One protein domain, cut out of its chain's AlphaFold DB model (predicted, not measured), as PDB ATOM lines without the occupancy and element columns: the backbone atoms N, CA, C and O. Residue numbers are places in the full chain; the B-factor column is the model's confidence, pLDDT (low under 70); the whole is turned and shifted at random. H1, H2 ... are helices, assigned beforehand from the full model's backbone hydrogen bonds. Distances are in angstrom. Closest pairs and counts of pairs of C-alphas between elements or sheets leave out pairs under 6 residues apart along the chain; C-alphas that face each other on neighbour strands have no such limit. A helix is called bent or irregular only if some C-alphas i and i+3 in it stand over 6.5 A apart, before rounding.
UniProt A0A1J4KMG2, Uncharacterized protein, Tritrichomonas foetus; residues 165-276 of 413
ATOM      1  N   GLU A 165       3.458 -34.332 106.368       76.19
ATOM      2  CA  GLU A 165       2.024 -34.637 106.328       76.19
ATOM      3  C   GLU A 165       1.777 -36.053 105.798       76.19
ATOM      4  O   GLU A 165       0.999 -36.813 106.375       76.19
ATOM      5  N   THR A 166       2.481 -36.435 104.732       70.38
ATOM      6  CA  THR A 166       2.407 -37.770 104.125       70.38
ATOM      7  C   THR A 166       2.931 -38.834 105.080       70.38
ATOM      8  O   THR A 166       2.280 -39.863 105.280       70.38
ATOM      9  N   ILE A 167       4.071 -38.568 105.721       77.81
ATOM     10  CA  ILE A 167       4.637 -39.471 106.722       77.81
ATOM     11  C   ILE A 167       3.676 -39.619 107.906       77.81
ATOM     12  O   ILE A 167       3.353 -40.735 108.301       77.81
ATOM     13  N   ASN A 168       3.133 -38.525 108.433       87.19
ATOM     14  CA  ASN A 168       2.222 -38.570 109.573       87.19
ATOM     15  C   ASN A 168       0.910 -39.292 109.246       87.19
ATOM     16  O   ASN A 168       0.418 -40.041 110.089       87.19
ATOM     17  N   LYS A 169       0.373 -39.162 108.025       78.56
ATOM     18  CA  LYS A 169      -0.767 -39.979 107.568       78.56
ATOM     19  C   LYS A 169      -0.438 -41.476 107.604       78.56
ATOM     20  O   LYS A 169      -1.259 -42.267 108.064       78.56
ATOM     21  N   PHE A 170       0.753 -41.866 107.151       83.06
ATOM     22  CA  PHE A 170       1.218 -43.254 107.207       83.06
ATOM     23  C   PHE A 170       1.377 -43.754 108.651       83.06
ATOM     24  O   PHE A 170       0.809 -44.785 109.006       83.06
ATOM     25  N   LEU A 171       2.058 -42.992 109.509       87.50
ATOM     26  CA  LEU A 171       2.271 -43.350 110.917       87.50
ATOM     27  C   LEU A 171       0.954 -43.450 111.697       87.50
ATOM     28  O   LEU A 171       0.785 -44.364 112.501       87.50
ATOM     29  N   THR A 172      -0.019 -42.585 111.388       87.88
ATOM     30  CA  THR A 172      -1.370 -42.640 111.972       87.88
ATOM     31  C   THR A 172      -2.065 -43.965 111.653       87.88
ATOM     32  O   THR A 172      -2.649 -44.579 112.544       87.88
ATOM     33  N   ARG A 173      -1.970 -44.453 110.405       80.31
ATOM     34  CA  ARG A 173      -2.550 -45.754 110.007       80.31
ATOM     35  C   ARG A 173      -1.923 -46.920 110.766       80.31
ATOM     36  O   ARG A 173      -2.622 -47.869 111.103       80.31
ATOM     37  N   LEU A 174      -0.628 -46.823 111.063       82.56
ATOM     38  CA  LEU A 174       0.119 -47.818 111.832       82.56
ATOM     39  C   LEU A 174      -0.018 -47.652 113.355       82.56
ATOM     40  O   LEU A 174       0.524 -48.460 114.100       82.56
ATOM     41  N   LYS A 175      -0.746 -46.632 113.834       90.75
ATOM     42  CA  LYS A 175      -0.854 -46.279 115.262       90.75
ATOM     43  C   LYS A 175       0.516 -46.039 115.923       90.75
ATOM     44  O   LYS A 175       0.717 -46.386 117.085       90.75
ATOM     45  N   LEU A 176       1.451 -45.447 115.178       92.00
ATOM     46  CA  LEU A 176       2.802 -45.108 115.636       92.00
ATOM     47  C   LEU A 176       2.925 -43.612 115.986       92.00
ATOM     48  O   LEU A 176       2.124 -42.805 115.505       92.00
ATOM     49  N   PRO A 177       3.929 -43.218 116.801       90.62
ATOM     50  CA  PRO A 177       4.203 -41.815 117.108       90.62
ATOM     51  C   PRO A 177       4.377 -40.967 115.845       90.62
ATOM     52  O   PRO A 177       5.049 -41.386 114.907       90.62
ATOM     53  N   LEU A 178       3.789 -39.769 115.830       90.31
ATOM     54  CA  LEU A 178       3.898 -38.825 114.714       90.31
ATOM     55  C   LEU A 178       5.235 -38.080 114.752       90.31
ATOM     56  O   LEU A 178       5.788 -37.856 115.829       90.31
ATOM     57  N   LEU A 179       5.721 -37.635 113.590       85.81
ATOM     58  CA  LEU A 179       6.894 -36.764 113.525       85.81
ATOM     59  C   LEU A 179       6.631 -35.465 114.310       85.81
ATOM     60  O   LEU A 179       5.613 -34.815 114.046       85.81
ATOM     61  N   PRO A 180       7.530 -35.058 115.228       77.06
ATOM     62  CA  PRO A 180       7.358 -33.874 116.075       77.06
ATOM     63  C   PRO A 180       7.584 -32.588 115.279       77.06
ATOM     64  O   PRO A 180       8.364 -32.580 114.325       77.06
ATOM     65  N   SER A 181       6.863 -31.505 115.599       68.12
ATOM     66  CA  SER A 181       7.027 -30.193 114.931       68.12
ATOM     67  C   SER A 181       8.445 -29.649 115.121       68.12
ATOM     68  O   SER A 181       9.175 -30.113 115.995       68.12
ATOM     69  N   ILE A 182       8.861 -28.674 114.304       58.06
ATOM     70  CA  ILE A 182      10.180 -28.027 114.460       58.06
ATOM     71  C   ILE A 182      10.334 -27.459 115.885       58.06
ATOM     72  O   ILE A 182      11.417 -27.505 116.464       58.06
ATOM     73  N   GLU A 183       9.233 -27.004 116.484       54.31
ATOM     74  CA  GLU A 183       9.172 -26.491 117.856       54.31
ATOM     75  C   GLU A 183       9.229 -27.617 118.908       54.31
ATOM     76  O   GLU A 183       9.849 -27.463 119.960       54.31
ATOM     77  N   GLU A 184       8.666 -28.789 118.605       55.44
ATOM     78  CA  GLU A 184       8.672 -29.980 119.467       55.44
ATOM     79  C   GLU A 184       9.950 -30.830 119.350       55.44
ATOM     80  O   GLU A 184      10.182 -31.712 120.178       55.44
ATOM     81  N   ALA A 185      10.815 -30.566 118.365       54.91
ATOM     82  CA  ALA A 185      12.059 -31.306 118.130       54.91
ATOM     83  C   ALA A 185      13.099 -31.150 119.263       54.91
ATOM     84  O   ALA A 185      14.107 -31.860 119.291       54.91
ATOM     85  N   LYS A 186      12.855 -30.256 120.232       64.50
ATOM     86  CA  LYS A 186      13.702 -30.032 121.417       64.50
ATOM     87  C   LYS A 186      13.404 -30.971 122.594       64.50
ATOM     88  O   LYS A 186      13.990 -30.800 123.660       64.50
ATOM     89  N   ARG A 187      12.517 -31.962 122.429       73.25
ATOM     90  CA  ARG A 187      12.191 -32.917 123.501       73.25
ATOM     91  C   ARG A 187      13.436 -33.673 124.002       73.25
ATOM     92  O   ARG A 187      14.305 -34.020 123.186       73.25
ATOM     93  N   PRO A 188      13.526 -33.936 125.323       78.81
ATOM     94  CA  PRO A 188      14.556 -34.794 125.896       78.81
ATOM     95  C   PRO A 188      14.543 -36.177 125.240       78.81
ATOM     96  O   PRO A 188      13.484 -36.676 124.874       78.81
ATOM     97  N   ILE A 189      15.709 -36.827 125.153       81.44
ATOM     98  CA  ILE A 189      15.864 -38.137 124.489       81.44
ATOM     99  C   ILE A 189      14.837 -39.153 124.998       81.44
ATOM    100  O   ILE A 189      14.217 -39.839 124.200       81.44
ATOM    101  N   VAL A 190      14.620 -39.229 126.312       84.12
ATOM    102  CA  VAL A 190      13.710 -40.218 126.912       84.12
ATOM    103  C   VAL A 190      12.259 -40.061 126.459       84.12
ATOM    104  O   VAL A 190      11.577 -41.073 126.310       84.12
ATOM    105  N   ASP A 191      11.832 -38.832 126.170       83.88
ATOM    106  CA  ASP A 191      10.460 -38.488 125.781       83.88
ATOM    107  C   ASP A 191      10.272 -38.444 124.256       83.88
ATOM    108  O   ASP A 191       9.158 -38.260 123.762       83.88
ATOM    109  N   ASP A 192      11.358 -38.608 123.499       88.44
ATOM    110  CA  ASP A 192      11.353 -38.632 122.043       88.44
ATOM    111  C   ASP A 192      11.583 -40.072 121.535       88.44
ATOM    112  O   ASP A 192      12.716 -40.569 121.560       88.44
ATOM    113  N   PRO A 193      10.527 -40.763 121.059       90.31
ATOM    114  CA  PRO A 193      10.608 -42.157 120.622       90.31
ATOM    115  C   PRO A 193      11.517 -42.360 119.401       90.31
ATOM    116  O   PRO A 193      12.010 -43.470 119.180       90.31
ATOM    117  N   PHE A 194      11.760 -41.308 118.610       91.81
ATOM    118  CA  PHE A 194      12.701 -41.356 117.494       91.81
ATOM    119  C   PHE A 194      14.140 -41.312 118.018       91.81
ATOM    120  O   PHE A 194      14.972 -42.121 117.610       91.81
ATOM    121  N   LYS A 195      14.431 -40.431 118.986       89.94
ATOM    122  CA  LYS A 195      15.787 -40.275 119.543       89.94
ATOM    123  C   LYS A 195      16.191 -41.385 120.508       89.94
ATOM    124  O   LYS A 195      17.370 -41.721 120.554       89.94
ATOM    125  N   ASN A 196      15.272 -41.946 121.297       91.31
ATOM    126  CA  ASN A 196      15.588 -43.051 122.220       91.31
ATOM    127  C   ASN A 196      15.627 -44.438 121.545       91.31
ATOM    128  O   ASN A 196      16.035 -45.418 122.182       91.31
ATOM    129  N   GLY A 197      15.211 -44.515 120.277       90.62
ATOM    130  CA  GLY A 197      15.268 -45.703 119.435       90.62
ATOM    131  C   GLY A 197      14.077 -46.653 119.512       90.62
ATOM    132  O   GLY A 197      14.064 -47.625 118.760       90.62
ATOM    133  N   THR A 198      13.070 -46.405 120.359       93.62
ATOM    134  CA  THR A 198      11.919 -47.323 120.471       93.62
ATOM    135  C   THR A 198      11.088 -47.363 119.192       93.62
ATOM    136  O   THR A 198      10.599 -48.424 118.806       93.62
ATOM    137  N   PHE A 199      10.989 -46.228 118.490       95.31
ATOM    138  CA  PHE A 199      10.206 -46.092 117.265       95.31
ATOM    139  C   PHE A 199      10.582 -47.115 116.183       95.31
ATOM    140  O   PHE A 199       9.698 -47.693 115.563       95.31
ATOM    141  N   TYR A 200      11.874 -47.360 115.947       94.88
ATOM    142  CA  TYR A 200      12.323 -48.191 114.821       94.88
ATOM    143  C   TYR A 200      11.975 -49.670 115.003       94.88
ATOM    144  O   TYR A 200      11.565 -50.334 114.051       94.88
ATOM    145  N   THR A 201      12.082 -50.179 116.231       92.94
ATOM    146  CA  THR A 201      11.652 -51.542 116.560       92.94
ATOM    147  C   THR A 201      10.132 -51.670 116.498       92.94
ATOM    148  O   THR A 201       9.632 -52.637 115.929       92.94
ATOM    149  N   ASP A 202       9.392 -50.685 117.020       92.75
ATOM    150  CA  ASP A 202       7.927 -50.678 116.951       92.75
ATOM    151  C   ASP A 202       7.427 -50.593 115.500       92.75
ATOM    152  O   ASP A 202       6.472 -51.283 115.132       92.75
ATOM    153  N   LEU A 203       8.098 -49.807 114.653       93.25
ATOM    154  CA  LEU A 203       7.824 -49.720 113.222       93.25
ATOM    155  C   LEU A 203       8.011 -51.078 112.544       93.25
ATOM    156  O   LEU A 203       7.104 -51.531 111.854       93.25
ATOM    157  N   TYR A 204       9.139 -51.754 112.782       91.62
ATOM    158  CA  TYR A 204       9.385 -53.089 112.232       91.62
ATOM    159  C   TYR A 204       8.316 -54.099 112.669       91.62
ATOM    160  O   TYR A 204       7.696 -54.732 111.819       91.62
ATOM    161  N   ILE A 205       8.042 -54.192 113.977       90.25
ATOM    162  CA  ILE A 205       7.019 -55.093 114.534       90.25
ATOM    163  C   ILE A 205       5.656 -54.832 113.890       90.25
ATOM    164  O   ILE A 205       4.933 -55.771 113.568       90.25
ATOM    165  N   THR A 206       5.300 -53.564 113.686       88.62
ATOM    166  CA  THR A 206       4.008 -53.193 113.099       88.62
ATOM    167  C   THR A 206       3.925 -53.550 111.612       88.62
ATOM    168  O   THR A 206       2.849 -53.885 111.125       88.62
ATOM    169  N   LEU A 207       5.046 -53.506 110.887       82.94
ATOM    170  CA  LEU A 207       5.099 -53.864 109.468       82.94
ATOM    171  C   LEU A 207       5.094 -55.380 109.236       82.94
ATOM    172  O   LEU A 207       4.468 -55.843 108.286       82.94
ATOM    173  N   THR A 208       5.774 -56.156 110.084       82.31
ATOM    174  CA  THR A 208       5.958 -57.606 109.885       82.31
ATOM    175  C   THR A 208       5.030 -58.474 110.734       82.31
ATOM    176  O   THR A 208       4.859 -59.656 110.439       82.31
ATOM    177  N   ASN A 209       4.404 -57.908 111.771       81.56
ATOM    178  CA  ASN A 209       3.680 -58.621 112.833       81.56
ATOM    179  C   ASN A 209       4.537 -59.644 113.607       81.56
ATOM    180  O   ASN A 209       3.999 -60.532 114.275       81.56
ATOM    181  N   GLU A 210       5.867 -59.528 113.555       83.50
ATOM    182  CA  GLU A 210       6.758 -60.401 114.316       83.50
ATOM    183  C   GLU A 210       6.723 -60.092 115.818       83.50
ATOM    184  O   GLU A 210       6.727 -58.940 116.258       83.50
ATOM    185  N   LYS A 211       6.734 -61.145 116.641       79.75
ATOM    186  CA  LYS A 211       6.742 -61.025 118.105       79.75
ATOM    187  C   LYS A 211       8.172 -60.898 118.630       79.75
ATOM    188  O   LYS A 211       8.720 -61.842 119.192       79.75
ATOM    189  N   ILE A 212       8.754 -59.716 118.456       84.69
ATOM    190  CA  ILE A 212      10.068 -59.356 119.009       84.69
ATOM    191  C   ILE A 212       9.882 -58.545 120.299       84.69
ATOM    192  O   ILE A 212       8.904 -57.812 120.463       84.69
ATOM    193  N   MET A 213      10.817 -58.682 121.244       82.75
ATOM    194  CA  MET A 213      10.811 -57.908 122.485       82.75
ATOM    195  C   MET A 213      10.972 -56.412 122.184       82.75
ATOM    196  O   MET A 213      11.946 -55.996 121.558       82.75
ATOM    197  N   ARG A 214      10.024 -55.597 122.659       84.88
ATOM    198  CA  ARG A 214      10.092 -54.141 122.497       84.88
ATOM    199  C   ARG A 214      11.227 -53.553 123.323       84.88
ATOM    200  O   ARG A 214      11.420 -53.904 124.490       84.88
ATOM    201  N   ILE A 215      11.940 -52.617 122.713       87.88
ATOM    202  CA  ILE A 215      12.996 -51.857 123.371       87.88
ATOM    203  C   ILE A 215      12.363 -50.866 124.354       87.88
ATOM    204  O   ILE A 215      11.347 -50.239 124.059       87.88
ATOM    205  N   LYS A 216      12.966 -50.717 125.538       87.19
ATOM    206  CA  LYS A 216      12.521 -49.738 126.537       87.19
ATOM    207  C   LYS A 216      13.133 -48.354 126.264       87.19
ATOM    208  O   LYS A 216      14.309 -48.287 125.890       87.19
ATOM    209  N   PRO A 217      12.390 -47.258 126.516       87.88
ATOM    210  CA  PRO A 217      12.932 -45.903 126.462       87.88
ATOM    211  C   PRO A 217      14.152 -45.747 127.370       87.88
ATOM    212  O   PRO A 217      14.235 -46.356 128.439       87.88
ATOM    213  N   THR A 218      15.098 -44.903 126.966       86.38
ATOM    214  CA  THR A 218      16.337 -44.670 127.711       86.38
ATOM    215  C   THR A 218      16.675 -43.189 127.786       86.38
ATOM    216  O   THR A 218      16.375 -42.419 126.878       86.38
ATOM    217  N   ARG A 219      17.329 -42.796 128.882       85.94
ATOM    218  CA  ARG A 219      17.912 -41.458 129.072       85.94
ATOM    219  C   ARG A 219      19.365 -41.382 128.593       85.94
ATOM    220  O   ARG A 219      19.905 -40.295 128.439       85.94
ATOM    221  N   SER A 220      20.014 -42.530 128.381       89.38
ATOM    222  CA  SER A 220      21.430 -42.601 128.015       89.38
ATOM    223  C   SER A 220      21.612 -42.504 126.504       89.38
ATOM    224  O   SER A 220      21.150 -43.375 125.771       89.38
ATOM    225  N   VAL A 221      22.379 -41.508 126.050       83.19
ATOM    226  CA  VAL A 221      22.789 -41.337 124.642       83.19
ATOM    227  C   VAL A 221      23.444 -42.608 124.095       83.19
ATOM    228  O   VAL A 221      23.157 -43.027 122.978       83.19
ATOM    229  N   LYS A 222      24.312 -43.257 124.887       85.69
ATOM    230  CA  LYS A 222      25.007 -44.488 124.472       85.69
ATOM    231  C   LYS A 222      24.015 -45.624 124.226       85.69
ATOM    232  O   LYS A 222      24.126 -46.318 123.223       85.69
ATOM    233  N   GLN A 223      23.043 -45.788 125.123       88.94
ATOM    234  CA  GLN A 223      22.019 -46.819 124.974       88.94
ATOM    235  C   GLN A 223      21.043 -46.490 123.838       88.94
ATOM    236  O   GLN A 223      20.641 -47.390 123.115       88.94
ATOM    237  N   ALA A 224      20.702 -45.215 123.643       87.56
ATOM    238  CA  ALA A 224      19.832 -44.770 122.558       87.56
ATOM    239  C   ALA A 224      20.424 -45.105 121.180       87.56
ATOM    240  O   ALA A 224      19.717 -45.623 120.320       87.56
ATOM    241  N   LYS A 225      21.739 -44.912 120.995       86.56
ATOM    242  CA  LYS A 225      22.434 -45.320 119.762       86.56
ATOM    243  C   LYS A 225      22.315 -46.820 119.509       86.56
ATOM    244  O   LYS A 225      21.914 -47.205 118.419       86.56
ATOM    245  N   LEU A 226      22.575 -47.647 120.525       89.75
ATOM    246  CA  LEU A 226      22.440 -49.106 120.420       89.75
ATOM    247  C   LEU A 226      20.999 -49.534 120.102       89.75
ATOM    248  O   LEU A 226      20.781 -50.437 119.300       89.75
ATOM    249  N   ASN A 227      20.011 -48.867 120.705       92.56
ATOM    250  CA  ASN A 227      18.597 -49.111 120.433       92.56
ATOM    251  C   ASN A 227      18.247 -48.803 118.968       92.56
ATOM    252  O   ASN A 227      17.603 -49.615 118.304       92.56
ATOM    253  N   ILE A 228      18.702 -47.656 118.453       91.88
ATOM    254  CA  ILE A 228      18.491 -47.260 117.055       91.88
ATOM    255  C   ILE A 228      19.201 -48.224 116.109       91.88
ATOM    256  O   ILE A 228      18.581 -48.687 115.160       91.88
ATOM    257  N   GLU A 229      20.458 -48.581 116.376       91.06
ATOM    258  CA  GLU A 229      21.205 -49.563 115.573       91.06
ATOM    259  C   GLU A 229      20.461 -50.895 115.504       91.06
ATOM    260  O   GLU A 229      20.303 -51.462 114.426       91.06
ATOM    261  N   SER A 230      19.942 -51.372 116.635       91.31
ATOM    262  CA  SER A 230      19.151 -52.599 116.682       91.31
ATOM    263  C   SER A 230      17.884 -52.500 115.823       91.31
ATOM    264  O   SER A 230      17.649 -53.380 114.995       91.31
ATOM    265  N   GLY A 231      17.102 -51.423 115.959       92.94
ATOM    266  CA  GLY A 231      15.880 -51.218 115.177       92.94
ATOM    267  C   GLY A 231      16.132 -51.030 113.675       92.94
ATOM    268  O   GLY A 231      15.437 -51.622 112.853       92.94
ATOM    269  N   ILE A 232      17.161 -50.267 113.301       92.81
ATOM    270  CA  ILE A 232      17.556 -50.067 111.900       92.81
ATOM    271  C   ILE A 232      18.047 -51.376 111.280       92.81
ATOM    272  O   ILE A 232      17.644 -51.708 110.169       92.81
ATOM    273  N   ASN A 233      18.832 -52.174 112.006       89.62
ATOM    274  CA  ASN A 233      19.281 -53.478 111.521       89.62
ATOM    275  C   ASN A 233      18.118 -54.456 111.294       89.62
ATOM    276  O   ASN A 233      18.190 -55.268 110.373       89.62
ATOM    277  N   LEU A 234      17.036 -54.379 112.078       91.06
ATOM    278  CA  LEU A 234      15.812 -55.143 111.797       91.06
ATOM    279  C   LEU A 234      15.156 -54.687 110.487       91.06
ATOM    280  O   LEU A 234      14.802 -55.520 109.659       91.06
ATOM    281  N   LEU A 235      15.054 -53.375 110.256       87.62
ATOM    282  CA  LEU A 235      14.498 -52.819 109.017       87.62
ATOM    283  C   LEU A 235      15.355 -53.151 107.781       87.62
ATOM    284  O   LEU A 235      14.799 -53.393 106.711       87.62
ATOM    285  N   ILE A 236      16.682 -53.223 107.925       83.00
ATOM    286  CA  ILE A 236      17.598 -53.688 106.870       83.00
ATOM    287  C   ILE A 236      17.368 -55.175 106.581       83.00
ATOM    288  O   ILE A 236      17.157 -55.555 105.431       83.00
ATOM    289  N   LYS A 237      17.335 -56.020 107.621       83.25
ATOM    290  CA  LYS A 237      17.048 -57.459 107.478       83.25
ATOM    291  C   LYS A 237      15.677 -57.728 106.857       83.25
ATOM    292  O   LYS A 237      15.534 -58.673 106.097       83.25
ATOM    293  N   GLY A 238      14.688 -56.891 107.161       76.19
ATOM    294  CA  GLY A 238      13.358 -56.934 106.554       76.19
ATOM    295  C   GLY A 238      13.282 -56.350 105.142       76.19
ATOM    296  O   GLY A 238      12.181 -56.181 104.633       76.19
ATOM    297  N   HIS A 239      14.412 -55.996 104.521       76.69
ATOM    298  CA  HIS A 239      14.491 -55.376 103.193       76.69
ATOM    299  C   HIS A 239      13.707 -54.056 103.050       76.69
ATOM    300  O   HIS A 239      13.360 -53.638 101.944       76.69
ATOM    301  N   PHE A 240      13.455 -53.353 104.159       75.00
ATOM    302  CA  PHE A 240      12.858 -52.016 104.145       75.00
ATOM    303  C   PHE A 240      13.902 -50.911 103.978       75.00
ATOM    304  O   PHE A 240      13.571 -49.834 103.482       75.00
ATOM    305  N   LEU A 241      15.150 -51.165 104.380       77.44
ATOM    306  CA  LEU A 241      16.279 -50.239 104.286       77.44
ATOM    307  C   LEU A 241      17.506 -50.929 103.677       77.44
ATOM    308  O   LEU A 241      17.631 -52.148 103.720       77.44
ATOM    309  N   ASP A 242      18.412 -50.122 103.134       72.31
ATOM    310  CA  ASP A 242      19.718 -50.561 102.636       72.31
ATOM    311  C   ASP A 242      20.773 -50.574 103.763       72.31
ATOM    312  O   ASP A 242      20.662 -49.824 104.738       72.31
ATOM    313  N   GLU A 243      21.814 -51.402 103.627       74.69
ATOM    314  CA  GLU A 243      22.881 -51.568 104.633       74.69
ATOM    315  C   GLU A 243      23.616 -50.270 104.988       74.69
ATOM    316  O   GLU A 243      24.104 -50.101 106.106       74.69
ATOM    317  N   SER A 244      23.652 -49.316 104.066       69.81
ATOM    318  CA  SER A 244      24.142 -47.948 104.279       69.81
ATOM    319  C   SER A 244      23.531 -47.206 105.478       69.81
ATOM    320  O   SER A 244      24.186 -46.327 106.041       69.81
ATOM    321  N   PHE A 245      22.312 -47.548 105.914       77.00
ATOM    322  CA  PHE A 245      21.695 -46.945 107.100       77.00
ATOM    323  C   PHE A 245      22.270 -47.480 108.422       77.00
ATOM    324  O   PHE A 245      22.006 -46.896 109.475       77.00
ATOM    325  N   SER A 246      23.094 -48.531 108.406       76.44
ATOM    326  CA  SER A 246      23.671 -49.146 109.615       76.44
ATOM    327  C   SER A 246      24.489 -48.182 110.489       76.44
ATOM    328  O   SER A 246      24.581 -48.378 111.699       76.44
ATOM    329  N   ILE A 247      25.032 -47.106 109.909       76.94
ATOM    330  CA  ILE A 247      25.888 -46.125 110.601       76.94
ATOM    331  C   ILE A 247      25.165 -44.828 111.007       76.94
ATOM    332  O   ILE A 247      25.792 -43.887 111.495       76.94
ATOM    333  N   CYS A 248      23.843 -44.744 110.824       77.06
ATOM    334  CA  CYS A 248      23.095 -43.488 110.968       77.06
ATOM    335  C   CYS A 248      22.677 -43.146 112.420       77.06
ATOM    336  O   CYS A 248      22.188 -42.049 112.697       77.06
ATOM    337  N   SER A 249      22.920 -44.055 113.371       78.88
ATOM    338  CA  SER A 249      22.435 -43.982 114.759       78.88
ATOM    339  C   SER A 249      22.819 -42.699 115.493       78.88
ATOM    340  O   SER A 249      22.022 -42.134 116.241       78.88
ATOM    341  N   SER A 250      24.028 -42.189 115.254       76.56
ATOM    342  CA  SER A 250      24.513 -40.970 115.905       76.56
ATOM    343  C   SER A 250      23.757 -39.717 115.463       76.56
ATOM    344  O   SER A 250      23.471 -38.871 116.305       76.56
ATOM    345  N   ALA A 251      23.412 -39.610 114.178       72.06
ATOM    346  CA  ALA A 251      22.664 -38.475 113.640       72.06
ATOM    347  C   ALA A 251      21.193 -38.512 114.084       72.06
ATOM    348  O   ALA A 251      20.635 -37.490 114.481       72.06
ATOM    349  N   VAL A 252      20.600 -39.708 114.138       83.88
ATOM    350  CA  VAL A 252      19.232 -39.902 114.640       83.88
ATOM    351  C   VAL A 252      19.101 -39.512 116.116       83.88
ATOM    352  O   VAL A 252      18.191 -38.762 116.461       83.88
ATOM    353  N   VAL A 253      20.021 -39.946 116.994       84.50
ATOM    354  CA  VAL A 253      19.985 -39.556 118.423       84.50
ATOM    355  C   VAL A 253      20.078 -38.041 118.601       84.50
ATOM    356  O   VAL A 253      19.447 -37.481 119.498       84.50
ATOM    357  N   ASN A 254      20.838 -37.371 117.733       78.94
ATOM    358  CA  ASN A 254      20.976 -35.917 117.745       78.94
ATOM    359  C   ASN A 254      19.733 -35.187 117.199       78.94
ATOM    360  O   ASN A 254      19.671 -33.964 117.275       78.94
ATOM    361  N   GLY A 255      18.727 -35.914 116.704       74.06
ATOM    362  CA  GLY A 255      17.472 -35.345 116.222       74.06
ATOM    363  C   GLY A 255      17.522 -34.841 114.785       74.06
ATOM    364  O   GLY A 255      16.791 -33.905 114.465       74.06
ATOM    365  N   ASP A 256      18.358 -35.432 113.925       76.50
ATOM    366  CA  ASP A 256      18.358 -35.122 112.493       76.50
ATOM    367  C   ASP A 256      17.007 -35.498 111.858       76.50
ATOM    368  O   ASP A 256      16.737 -36.648 111.501       76.50
ATOM    369  N   MET A 257      16.134 -34.498 111.741       78.56
ATOM    370  CA  MET A 257      14.767 -34.669 111.266       78.56
ATOM    371  C   MET A 257      14.709 -35.101 109.799       78.56
ATOM    372  O   MET A 257      13.808 -35.850 109.422       78.56
ATOM    373  N   LEU A 258      15.661 -34.658 108.971       73.19
ATOM    374  CA  LEU A 258      15.707 -35.024 107.556       73.19
ATOM    375  C   LEU A 258      16.053 -36.500 107.402       73.19
ATOM    376  O   LEU A 258      15.389 -37.209 106.649       73.19
ATOM    377  N   LEU A 259      17.029 -36.983 108.168       78.25
ATOM    378  CA  LEU A 259      17.390 -38.395 108.191       78.25
ATOM    379  C   LEU A 259      16.246 -39.269 108.722       78.25
ATOM    380  O   LEU A 259      15.948 -40.313 108.144       78.25
ATOM    381  N   ILE A 260      15.560 -38.840 109.787       86.38
ATOM    382  CA  ILE A 260      14.390 -39.558 110.318       86.38
ATOM    383  C   ILE A 260      13.288 -39.646 109.250       86.38
ATOM    384  O   ILE A 260      12.751 -40.729 109.002       86.38
ATOM    385  N   GLN A 261      12.979 -38.534 108.575       80.56
ATOM    386  CA  GLN A 261      12.010 -38.512 107.476       80.56
ATOM    387  C   GLN A 261      12.437 -39.414 106.322       80.56
ATOM    388  O   GLN A 261      11.608 -40.130 105.760       80.56
ATOM    389  N   GLN A 262      13.723 -39.416 105.987       77.44
ATOM    390  CA  GLN A 262      14.271 -40.250 104.931       77.44
ATOM    391  C   GLN A 262      14.137 -41.741 105.249       77.44
ATOM    392  O   GLN A 262      13.659 -42.492 104.402       77.44
ATOM    393  N   ILE A 263      14.491 -42.162 106.468       85.31
ATOM    394  CA  ILE A 263      14.337 -43.551 106.918       85.31
ATOM    395  C   ILE A 263      12.882 -43.995 106.739       85.31
ATOM    396  O   ILE A 263      12.613 -45.013 106.103       85.31
ATOM    397  N   ILE A 264      11.928 -43.202 107.235       87.19
ATOM    398  CA  ILE A 264      10.502 -43.536 107.137       87.19
ATOM    399  C   ILE A 264      10.038 -43.537 105.675       87.19
ATOM    400  O   ILE A 264       9.237 -44.380 105.278       87.19
ATOM    401  N   SER A 265      10.569 -42.641 104.845       77.62
ATOM    402  CA  SER A 265      10.220 -42.570 103.425       77.62
ATOM    403  C   SER A 265      10.686 -43.793 102.643       77.62
ATOM    404  O   SER A 265       9.911 -44.353 101.866       77.62
ATOM    405  N   CYS A 266      11.909 -44.263 102.899       73.75
ATOM    406  CA  CYS A 266      12.411 -45.516 102.343       73.75
ATOM    407  C   CYS A 266      11.538 -46.700 102.772       73.75
ATOM    408  O   CYS A 266      11.143 -47.507 101.929       73.75
ATOM    409  N   VAL A 267      11.159 -46.752 104.053       81.44
ATOM    410  CA  VAL A 267      10.252 -47.781 104.570       81.44
ATOM    411  C   VAL A 267       8.906 -47.740 103.843       81.44
ATOM    412  O   VAL A 267       8.461 -48.782 103.374       81.44
ATOM    413  N   ILE A 268       8.275 -46.574 103.665       76.00
ATOM    414  CA  ILE A 268       6.998 -46.434 102.933       76.00
ATOM    415  C   ILE A 268       7.116 -46.981 101.503       76.00
ATOM    416  O   ILE A 268       6.280 -47.778 101.062       76.00
ATOM    417  N   CYS A 269       8.164 -46.581 100.778       68.38
ATOM    418  CA  CYS A 269       8.397 -47.034  99.409       68.38
ATOM    419  C   CYS A 269       8.559 -48.555  99.329       68.38
ATOM    420  O   CYS A 269       7.948 -49.191  98.472       68.38
ATOM    421  N   ASN A 270       9.327 -49.143 100.244       64.44
ATOM    422  CA  ASN A 270       9.650 -50.569 100.202       64.44
ATOM    423  C   ASN A 270       8.539 -51.452 100.803       64.44
ATOM    424  O   ASN A 270       8.344 -52.580 100.357       64.44
ATOM    425  N   SER A 271       7.723 -50.917 101.717       63.00
ATOM    426  CA  SER A 271       6.529 -51.597 102.255       63.00
ATOM    427  C   SER A 271       5.460 -51.833 101.185       63.00
ATOM    428  O   SER A 271       4.743 -52.831 101.214       63.00
ATOM    429  N   SER A 272       5.365 -50.918 100.215       49.84
ATOM    430  CA  SER A 272       4.430 -51.013  99.084       49.84
ATOM    431  C   SER A 272       4.775 -52.182  98.153       49.84
ATOM    432  O   SER A 272       3.886 -52.835  97.613       49.84
ATOM    433  N   SER A 273       6.070 -52.453  97.985       42.38
ATOM    434  CA  SER A 273       6.586 -53.526  97.131       42.38
ATOM    435  C   SER A 273       6.414 -54.906  97.769       42.38
ATOM    436  O   SER A 273       6.043 -55.849  97.080       42.38
ATOM    437  N   GLN A 274       6.593 -55.014  99.089       43.84
ATOM    438  CA  GLN A 274       6.464 -56.282  99.818       43.84
ATOM    439  C   GLN A 274       5.015 -56.790  99.917       43.84
ATOM    440  O   GLN A 274       4.773 -57.995  99.903       43.84
ATOM    441  N   ASN A 275       4.022 -55.893  99.940       36.50
ATOM    442  CA  ASN A 275       2.611 -56.296  99.928       36.50
ATOM    443  C   ASN A 275       2.132 -56.825  98.563       36.50
ATOM    444  O   ASN A 275       1.155 -57.567  98.520       36.50
ATOM    445  N   ASN A 276       2.833 -56.508  97.468       30.58
ATOM    446  CA  ASN A 276       2.513 -57.023  96.132       30.58
ATOM    447  C   ASN A 276       3.085 -58.425  95.861       30.58
ATOM    448  O   ASN A 276       2.652 -59.085  94.916       30.58
TER     449      ASN A 276
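AT A GLANCE: This is residues 165 to 276 of the 413 residues of an uncharacterized protein of Tritrichomonas foetus (UniProt A0A1J4KMG2). The longest helix, H6, and the helices H2 and H3 run nearly the same way with their centres in a triangle, H2 and H3 side by side and H6 more loosely set. The short helices H4 and H5 pack on H3, and H1 crosses H6 steeply. The 112 printed residues hold six named helices, H1 to H6 in order, and no named strand: all helix. The whole is compact, with a radius of gyration of the C-alphas of 12.9 A and spans of 39 by 27 by 25 A.

HOW THE PARTS SIT: H6, residues 257 to 276, touches H1, residues 165 to 173, with residues 261 to 268 alone; the closest C-alphas, of Ile 264 and Ile 167, are 7.1 A apart, at a steep tilt of 56 degrees. H6 is close to but not clearly touching H2, residues 198 to 208: C-alphas 271 and 207 are the closest, 7.7 A apart. The hub is H3, residues 221 to 237. It touches H2 at a shallow tilt of 16 degrees, the same way, closest at C-alphas 231 and 201, 4.5 A. With residues 229 to 236 alone it touches H4, residues 243 to 247, closest at C-alphas 236 and 243, 6.1 A. It touches H5, residues 249 to 253, closest at C-alphas 225 and 249, 5.2 A. H5 and H6 only just touch, only at the corner, with 3 pairs of C-alphas within 8 A; the closest are 252 and 260, 6.5 A. Every O i to N i+4 pair is within hydrogen-bond range in H1, H2, H3 and H5; H6 has 14 of 16, and H4 0 of 1, with 1 of 2 O i to N i+3 pairs.

IN THESE COORDINATES: H6 measures 29.6 A, ending at C-alpha 276 (2.513, -57.023, 96.132), H3 24.2 A, H2 15.9 A and H1 12.6 A, beginning at C-alpha 165 (2.024, -34.637, 106.328). H4 is irregular, but only just: C-alphas 244 and 247 are 6.8 A apart.

THE WHOLE: The C-alphas farthest apart, of Ser 220 and Asn 276, are 39.8 A apart. The printed part has no cut. The links H1 to H2 and H2 to H3 are long. Residues 181 to 186, 244 and 269 to 276 have pLDDT under 70.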